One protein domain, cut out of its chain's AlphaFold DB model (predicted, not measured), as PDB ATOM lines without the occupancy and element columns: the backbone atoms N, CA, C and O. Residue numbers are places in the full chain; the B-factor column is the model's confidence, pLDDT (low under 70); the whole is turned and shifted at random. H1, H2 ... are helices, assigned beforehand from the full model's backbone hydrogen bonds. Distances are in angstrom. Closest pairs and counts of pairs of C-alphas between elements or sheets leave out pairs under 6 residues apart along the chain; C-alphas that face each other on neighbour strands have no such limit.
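Overview. This is residues 2 to 64 of the 228 residues of the protein "Adenylosuccinate synthetase" of Candidatus Pacebacteria bacterium CG10_big_fil_rev_8_21_14_0_10_45_6 (UniProt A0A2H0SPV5). There is little regular structure here: a flat, loop-rich piece with helix H1 near one end, from which residues 17 to 25 run out along the long axis to a wide loop, residues 26 to 42, at the other end. The chain then folds back to the short helix H2, and residues 53 to 64, a stretch with no named element, follow it to the end of the printed part. The printed part has 63 residues with two named helices, H1 then H2, and no named strand; the class is all helix, though named elements hold only 15 residues. It is loose, with a radius of gyration of the C-alphas of 13.4 A and spans of 42 by 27 by 15 A.

Along the chain. H1, residues 4 to 13, begins at C-alpha 4 (-42.454, -13.270, 2.622) and measures 14.1 A. H2, residues 48 to 52, ends at C-alpha 52 (-44.251, -6.461, 10.980).

Arrangement. H1 and H2 are apart. In both helices every O i to N i+4 pair is within hydrogen-bond range.

Size, cuts and confidence. The C-alphas farthest apart, of Lys 16 and Pro 37, are 42.9 A apart. The link from H1 to H2 is long, 34 residues. The printed part has no cut; residue 2 is under pLDDT 70.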
ATOM      1  N   SER A   2     -46.796 -17.884   3.568       69.56
ATOM      2  CA  SER A   2     -46.280 -16.846   2.675       69.56
ATOM      3  C   SER A   2     -44.749 -16.911   2.661       69.56
ATOM      4  O   SER A   2     -44.120 -16.882   3.710       69.56
ATOM      5  N   GLY A   3     -44.125 -16.969   1.481       87.69
ATOM      6  CA  GLY A   3     -42.659 -16.908   1.338       87.69
ATOM      7  C   GLY A   3     -42.065 -15.526   1.653       87.69
ATOM      8  O   GLY A   3     -40.950 -15.224   1.237       87.69
ATOM      9  N   VAL A   4     -42.826 -14.658   2.327       88.62
ATOM     10  CA  VAL A   4     -42.454 -13.270   2.622       88.62
ATOM     11  C   VAL A   4     -41.281 -13.229   3.593       88.62
ATOM     12  O   VAL A   4     -40.353 -12.464   3.353       88.62
ATOM     13  N   PHE A   5     -41.279 -14.091   4.617       91.88
ATOM     14  CA  PHE A   5     -40.162 -14.212   5.555       91.88
ATOM     15  C   PHE A   5     -38.848 -14.503   4.814       91.88
ATOM     16  O   PHE A   5     -37.890 -13.742   4.922       91.88
ATOM     17  N   ASP A   6     -38.829 -15.538   3.968       93.69
ATOM     18  CA  ASP A   6     -37.626 -15.949   3.231       93.69
ATOM     19  C   ASP A   6     -37.167 -14.907   2.203       93.69
ATOM     20  O   ASP A   6     -35.971 -14.749   1.941       93.69
ATOM     21  N   VAL A   7     -38.104 -14.200   1.565       93.12
ATOM     22  CA  VAL A   7     -37.778 -13.095   0.652       93.12
ATOM     23  C   VAL A   7     -37.158 -11.935   1.424       93.12
ATOM     24  O   VAL A   7     -36.104 -11.447   1.021       93.12
ATOM     25  N   LEU A   8     -37.763 -11.529   2.540       94.00
ATOM     26  CA  LEU A   8     -37.288 -10.401   3.332       94.00
ATOM     27  C   LEU A   8     -35.941 -10.698   3.997       94.00
ATOM     28  O   LEU A   8     -35.045  -9.864   3.930       94.00
ATOM     29  N   GLN A   9     -35.762 -11.889   4.570       94.81
ATOM     30  CA  GLN A   9     -34.501 -12.303   5.188       94.81
ATOM     31  C   GLN A   9     -33.345 -12.290   4.176       94.81
ATOM     32  O   GLN A   9     -32.253 -11.806   4.484       94.81
ATOM     33  N   ARG A  10     -33.581 -12.786   2.953       95.31
ATOM     34  CA  ARG A  10     -32.584 -12.738   1.870       95.31
ATOM     35  C   ARG A  10     -32.303 -11.308   1.422       95.31
ATOM     36  O   ARG A  10     -31.141 -10.939   1.314       95.31
ATOM     37  N   ALA A  11     -33.344 -10.506   1.200       95.25
ATOM     38  CA  ALA A  11     -33.195  -9.117   0.774       95.25
ATOM     39  C   ALA A  11     -32.439  -8.272   1.810       95.25
ATOM     40  O   ALA A  11     -31.541  -7.526   1.445       95.25
ATOM     41  N   TRP A  12     -32.756  -8.427   3.098       95.94
ATOM     42  CA  TRP A  12     -32.147  -7.648   4.179       95.94
ATOM     43  C   TRP A  12     -30.672  -7.998   4.424       95.94
ATOM     44  O   TRP A  12     -29.879  -7.140   4.804       95.94
ATOM     45  N   THR A  13     -30.284  -9.257   4.202       94.94
ATOM     46  CA  THR A  13     -28.889  -9.705   4.379       94.94
ATOM     47  C   THR A  13     -28.011  -9.461   3.151       94.94
ATOM     48  O   THR A  13     -26.783  -9.403   3.275       94.94
ATOM     49  N   ASP A  14     -28.609  -9.286   1.973       96.06
ATOM     50  CA  ASP A  14     -27.887  -8.963   0.750       96.06
ATOM     51  C   ASP A  14     -27.573  -7.464   0.658       96.06
ATOM     52  O   ASP A  14     -28.419  -6.641   0.323       96.06
ATOM     53  N   LYS A  15     -26.296  -7.116   0.847       91.06
ATOM     54  CA  LYS A  15     -25.796  -5.733   0.747       91.06
ATOM     55  C   LYS A  15     -25.990  -5.081  -0.628       91.06
ATOM     56  O   LYS A  15     -25.779  -3.876  -0.750       91.06
ATOM     57  N   LYS A  16     -26.322  -5.846  -1.673       94.94
ATOM     58  CA  LYS A  16     -26.621  -5.309  -3.011       94.94
ATOM     59  C   LYS A  16     -28.087  -4.916  -3.175       94.94
ATOM     60  O   LYS A  16     -28.423  -4.246  -4.150       94.94
ATOM     61  N   THR A  17     -28.948  -5.328  -2.251       95.19
ATOM     62  CA  THR A  17     -30.381  -5.070  -2.304       95.19
ATOM     63  C   THR A  17     -30.720  -3.836  -1.469       95.19
ATOM     64  O   THR A  17     -30.448  -3.775  -0.275       95.19
ATOM     65  N   ALA A  18     -31.330  -2.831  -2.101       94.12
ATOM     66  CA  ALA A  18     -31.868  -1.675  -1.395       94.12
ATOM     67  C   ALA A  18     -33.278  -1.987  -0.873       94.12
ATOM     68  O   ALA A  18     -34.153  -2.391  -1.643       94.12
ATOM     69  N   CYS A  19     -33.516  -1.762   0.418       94.38
ATOM     70  CA  CYS A  19     -34.825  -1.939   1.043       94.38
ATOM     71  C   CYS A  19     -35.459  -0.584   1.367       94.38
ATOM     72  O   CYS A  19     -34.835   0.267   1.999       94.38
ATOM     73  N   VAL A  20     -36.722  -0.405   0.978       95.44
ATOM     74  CA  VAL A  20     -37.539   0.759   1.347       95.44
ATOM     75  C   VAL A  20     -38.771   0.259   2.089       95.44
ATOM     76  O   VAL A  20     -39.505  -0.584   1.579       95.44
ATOM     77  N   PHE A  21     -38.995   0.788   3.291       95.44
ATOM     78  CA  PHE A  21     -40.155   0.463   4.118       95.44
ATOM     79  C   PHE A  21     -41.131   1.634   4.105       95.44
ATOM     80  O   PHE A  21     -40.877   2.675   4.712       95.44
ATOM     81  N   GLU A  22     -42.260   1.460   3.427       95.62
ATOM     82  CA  GLU A  22     -43.336   2.444   3.425       95.62
ATOM     83  C   GLU A  22     -44.251   2.219   4.634       95.62
ATOM     84  O   GLU A  22     -44.934   1.201   4.755       95.62
ATOM     85  N   LYS A  23     -44.251   3.173   5.568       94.94
ATOM     86  CA  LYS A  23     -45.146   3.145   6.726       94.94
ATOM     87  C   LYS A  23     -46.513   3.701   6.344       94.94
ATOM     88  O   LYS A  23     -46.619   4.767   5.748       94.94
ATOM     89  N   GLY A  24     -47.565   3.003   6.761       92.81
ATOM     90  CA  GLY A  24     -48.929   3.509   6.656       92.81
ATOM     91  C   GLY A  24     -49.238   4.572   7.715       92.81
ATOM     92  O   GLY A  24     -48.866   4.419   8.880       92.81
ATOM     93  N   GLN A  25     -50.012   5.589   7.317       93.12
ATOM     94  CA  GLN A  25     -50.552   6.654   8.177       93.12
ATOM     95  C   GLN A  25     -49.476   7.549   8.835       93.12
ATOM     96  O   GLN A  25     -48.291   7.460   8.539       93.12
ATOM     97  N   GLY A  26     -49.906   8.482   9.692       94.38
ATOM     98  CA  GLY A  26     -49.016   9.375  10.441       94.38
ATOM     99  C   GLY A  26     -48.842   8.954  11.903       94.38
ATOM    100  O   GLY A  26     -49.740   8.349  12.490       94.38
ATOM    101  N   ILE A  27     -47.725   9.354  12.523       95.75
ATOM    102  CA  ILE A  27     -47.409   9.070  13.941       95.75
ATOM    103  C   ILE A  27     -48.485   9.611  14.893       95.75
ATOM    104  O   ILE A  27     -48.808   8.984  15.896       95.75
ATOM    105  N   GLY A  28     -49.116  10.740  14.556       94.12
ATOM    106  CA  GLY A  28     -50.231  11.282  15.338       94.12
ATOM    107  C   GLY A  28     -51.491  10.402  15.355       94.12
ATOM    108  O   GLY A  28     -52.452  10.761  16.029       94.12
ATOM    109  N   LEU A  29     -51.520   9.298  14.605       94.88
ATOM    110  CA  LEU A  29     -52.568   8.275  14.630       94.88
ATOM    111  C   LEU A  29     -52.081   6.960  15.259       94.88
ATOM    112  O   LEU A  29     -52.824   5.994  15.234       94.88
ATOM    113  N   ASP A  30     -50.857   6.884  15.782       95.88
ATOM    114  CA  ASP A  30     -50.317   5.654  16.372       95.88
ATOM    115  C   ASP A  30     -51.143   5.197  17.587       95.88
ATOM    116  O   ASP A  30     -51.577   6.024  18.390       95.88
ATOM    117  N   VAL A  31     -51.310   3.886  17.768       94.12
ATOM    118  CA  VAL A  31     -52.064   3.308  18.897       94.12
ATOM    119  C   VAL A  31     -51.518   3.698  20.285       94.12
ATOM    120  O   VAL A  31     -52.260   3.706  21.265       94.12
ATOM    121  N   ARG A  32     -50.225   4.033  20.393       92.81
ATOM    122  CA  ARG A  32     -49.560   4.440  21.646       92.81
ATOM    123  C   ARG A  32     -49.347   5.947  21.740       92.81
ATOM    124  O   ARG A  32     -49.373   6.497  22.839       92.81
ATOM    125  N   TRP A  33     -49.088   6.599  20.608       94.69
ATOM    126  CA  TRP A  33     -48.630   7.996  20.569       94.69
ATOM    127  C   TRP A  33     -49.649   8.979  19.988       94.69
ATOM    128  O   TRP A  33     -49.435  10.191  20.058       94.69
ATOM    129  N   GLY A  34     -50.740   8.475  19.414       92.88
ATOM    130  CA  GLY A  34     -51.856   9.256  18.907       92.88
ATOM    131  C   GLY A  34     -52.807   9.720  20.008       92.88
ATOM    132  O   GLY A  34     -52.763   9.271  21.151       92.88
ATOM    133  N   VAL A  35     -53.688  10.652  19.652       91.94
ATOM    134  CA  VAL A  35     -54.675  11.220  20.581       91.94
ATOM    135  C   VAL A  35     -55.968  10.415  20.496       91.94
ATOM    136  O   VAL A  35     -56.626  10.428  19.460       91.94
ATOM    137  N   TYR A  36     -56.367   9.767  21.591       83.50
ATOM    138  CA  TYR A  36     -57.658   9.075  21.675       83.50
ATOM    139  C   TYR A  36     -58.847  10.040  21.449       83.50
ATOM    140  O   TYR A  36     -58.818  11.159  21.977       83.50
ATOM    141  N   PRO A  37     -59.922   9.612  20.755       82.94
ATOM    142  CA  PRO A  37     -60.118   8.298  20.122       82.94
ATOM    143  C   PRO A  37     -59.590   8.190  18.682       82.94
ATOM    144  O   PRO A  37     -59.735   7.137  18.069       82.94
ATOM    145  N   ASP A  38     -58.972   9.240  18.138       86.00
ATOM    146  CA  ASP A  38     -58.512   9.281  16.745       86.00
ATOM    147  C   ASP A  38     -57.111   8.692  16.579       86.00
ATOM    148  O   ASP A  38     -56.134   9.389  16.279       86.00
ATOM    149  N   PHE A  39     -57.028   7.380  16.757       91.19
ATOM    150  CA  PHE A  39     -55.860   6.593  16.398       91.19
ATOM    151  C   PHE A  39     -56.259   5.344  15.613       91.19
ATOM    152  O   PHE A  39     -57.418   4.938  15.564       91.19
ATOM    153  N   THR A  40     -55.268   4.725  14.991       92.62
ATOM    154  CA  THR A  40     -55.360   3.395  14.403       92.62
ATOM    155  C   THR A  40     -54.962   2.332  15.424       92.62
ATOM    156  O   THR A  40     -54.251   2.615  16.384       92.62
ATOM    157  N   ALA A  41     -55.393   1.091  15.218       92.62
ATOM    158  CA  ALA A  41     -55.000  -0.034  16.068       92.62
ATOM    159  C   ALA A  41     -53.574  -0.550  15.777       92.62
ATOM    160  O   ALA A  41     -53.142  -1.525  16.389       92.62
ATOM    161  N   SER A  42     -52.848   0.072  14.842       93.38
ATOM    162  CA  SER A  42     -51.491  -0.314  14.458       93.38
ATOM    163  C   SER A  42     -50.423   0.674  14.942       93.38
ATOM    164  O   SER A  42     -50.691   1.811  15.335       93.38
ATOM    165  N   GLU A  43     -49.175   0.210  14.921       95.19
ATOM    166  CA  GLU A  43     -47.996   1.044  15.142       95.19
ATOM    167  C   GLU A  43     -47.642   1.773  13.847       95.19
ATOM    168  O   GLU A  43     -47.253   1.144  12.859       95.19
ATOM    169  N   THR A  44     -47.739   3.097  13.837       96.38
ATOM    170  CA  THR A  44     -47.416   3.942  12.675       96.38
ATOM    171  C   THR A  44     -46.018   4.557  12.783       96.38
ATOM    172  O   THR A  44     -45.487   5.063  11.798       96.38
ATOM    173  N   THR A  45     -45.362   4.431  13.939       96.75
ATOM    174  CA  THR A  45     -43.932   4.740  14.130       96.75
ATOM    175  C   THR A  45     -42.998   3.708  13.481       96.75
ATOM    176  O   THR A  45     -43.413   2.597  13.127       96.75
ATOM    177  N   PHE A  46     -41.706   4.041  13.345       96.88
ATOM    178  CA  PHE A  46     -40.707   3.122  12.786       96.88
ATOM    179  C   PHE A  46     -40.530   1.841  13.618       96.88
ATOM    180  O   PHE A  46     -40.207   0.806  13.042       96.88
ATOM    181  N   SER A  47     -40.831   1.852  14.927       95.00
ATOM    182  CA  SER A  47     -40.756   0.646  15.772       95.00
ATOM    183  C   SER A  47     -41.626  -0.500  15.257       95.00
ATOM    184  O   SER A  47     -41.221  -1.656  15.343       95.00
ATOM    185  N   GLY A  48     -42.773  -0.184  14.645       95.62
ATOM    186  CA  GLY A  48     -43.671  -1.187  14.074       95.62
ATOM    187  C   GLY A  48     -43.065  -1.994  12.918       95.62
ATOM    188  O   GLY A  48     -43.632  -3.019  12.556       95.62
ATOM    189  N   ILE A  49     -41.934  -1.575  12.328       96.25
ATOM    190  CA  ILE A  49     -41.210  -2.388  11.329       96.25
ATOM    191  C   ILE A  49     -40.706  -3.683  11.973       96.25
ATOM    192  O   ILE A  49     -40.801  -4.740  11.362       96.25
ATOM    193  N   PHE A  50     -40.250  -3.639  13.226       95.75
ATOM    194  CA  PHE A  50     -39.725  -4.824  13.905       95.75
ATOM    195  C   PHE A  50     -40.780  -5.932  14.010       95.75
ATOM    196  O   PHE A  50     -40.549  -7.067  13.601       95.75
ATOM    197  N   SER A  51     -41.971  -5.583  14.504       93.56
ATOM    198  CA  SER A  51     -43.082  -6.525  14.659       93.56
ATOM    199  C   SER A  51     -43.632  -7.001  13.311       93.56
ATOM    200  O   SER A  51     -43.903  -8.187  13.150       93.56
ATOM    201  N   SER A  52     -43.743  -6.110  12.319       93.31
ATOM    202  CA  SER A  52     -44.251  -6.461  10.980       93.31
ATOM    203  C   SER A  52     -43.267  -7.245  10.106       93.31
ATOM    204  O   SER A  52     -43.673  -7.790   9.082       93.31
ATOM    205  N   THR A  53     -42.001  -7.342  10.512       94.81
ATOM    206  CA  THR A  53     -40.962  -8.127   9.826       94.81
ATOM    207  C   THR A  53     -40.543  -9.366  10.612       94.81
ATOM    208  O   THR A  53     -39.483  -9.923  10.345       94.81
ATOM    209  N   GLU A  54     -41.341  -9.788  11.599       94.31
ATOM    210  CA  GLU A  54     -41.050 -10.953  12.453       94.31
ATOM    211  C   GLU A  54     -39.661 -10.880  13.123       94.31
ATOM    212  O   GLU A  54     -39.009 -11.887  13.381       94.31
ATOM    213  N   GLY A  55     -39.194  -9.662  13.406       94.56
ATOM    214  CA  GLY A  55     -37.907  -9.403  14.044       94.56
ATOM    215  C   GLY A  55     -36.688  -9.432  13.118       94.56
ATOM    216  O   GLY A  55     -35.584  -9.192  13.604       94.56
ATOM    217  N   ILE A  56     -36.860  -9.669  11.811       95.69
ATOM    218  CA  ILE A  56     -35.756  -9.668  10.832       95.69
ATOM    219  C   ILE A  56     -35.065  -8.301  10.792       95.69
ATOM    220  O   ILE A  56     -33.838  -8.215  10.724       95.69
ATOM    221  N   VAL A  57     -35.857  -7.226  10.814       96.25
ATOM    222  CA  VAL A  57     -35.368  -5.863  10.607       96.25
ATOM    223  C   VAL A  57     -35.494  -5.081  11.902       96.25
ATOM    224  O   VAL A  57     -36.595  -4.725  12.329       96.25
ATOM    225  N   ASN A  58     -34.358  -4.753  12.515       96.31
ATOM    226  CA  ASN A  58     -34.325  -3.750  13.568       96.31
ATOM    227  C   ASN A  58     -34.441  -2.356  12.921       96.31
ATOM    228  O   ASN A  58     -33.571  -1.974  12.140       96.31
ATOM    229  N   PRO A  59     -35.467  -1.553  13.252       95.75
ATOM    230  CA  PRO A  59     -35.659  -0.231  12.659       95.75
ATOM    231  C   PRO A  59     -34.452   0.696  12.837       95.75
ATOM    232  O   PRO A  59     -34.247   1.598  12.029       95.75
ATOM    233  N   ARG A  60     -33.646   0.485  13.886       95.75
ATOM    234  CA  ARG A  60     -32.451   1.298  14.140       95.75
ATOM    235  C   ARG A  60     -31.317   1.057  13.152       95.75
ATOM    236  O   ARG A  60     -30.499   1.957  12.985       95.75
ATOM    237  N   ASP A  61     -31.324  -0.088  12.480       95.44
ATOM    238  CA  ASP A  61     -30.351  -0.446  11.447       95.44
ATOM    239  C   ASP A  61     -30.692   0.213  10.098       95.44
ATOM    240  O   ASP A  61     -29.880   0.218   9.176       95.44
ATOM    241  N   ILE A  62     -31.888   0.806   9.973       95.62
ATOM    242  CA  ILE A  62     -32.274   1.613   8.817       95.62
ATOM    243  C   ILE A  62     -31.594   2.978   8.932       95.62
ATOM    244  O   ILE A  62     -31.897   3.753   9.844       95.62
ATOM    245  N   GLU A  63     -30.718   3.277   7.975       93.25
ATOM    246  CA  GLU A  63     -29.921   4.506   7.926       93.25
ATOM    247  C   GLU A  63     -30.792   5.770   7.855       93.25
ATOM    248  O   GLU A  63     -30.618   6.701   8.642       93.25
ATOM    249  N   ILE A  64     -31.770   5.788   6.943       96.81
ATOM    250  CA  ILE A  64     -32.659   6.933   6.736       96.81
ATOM    251  C   ILE A  64     -34.070   6.587   7.202       96.81
ATOM    252  O   ILE A  64     -34.839   5.897   6.536       96.81
TER     253      ILE A  64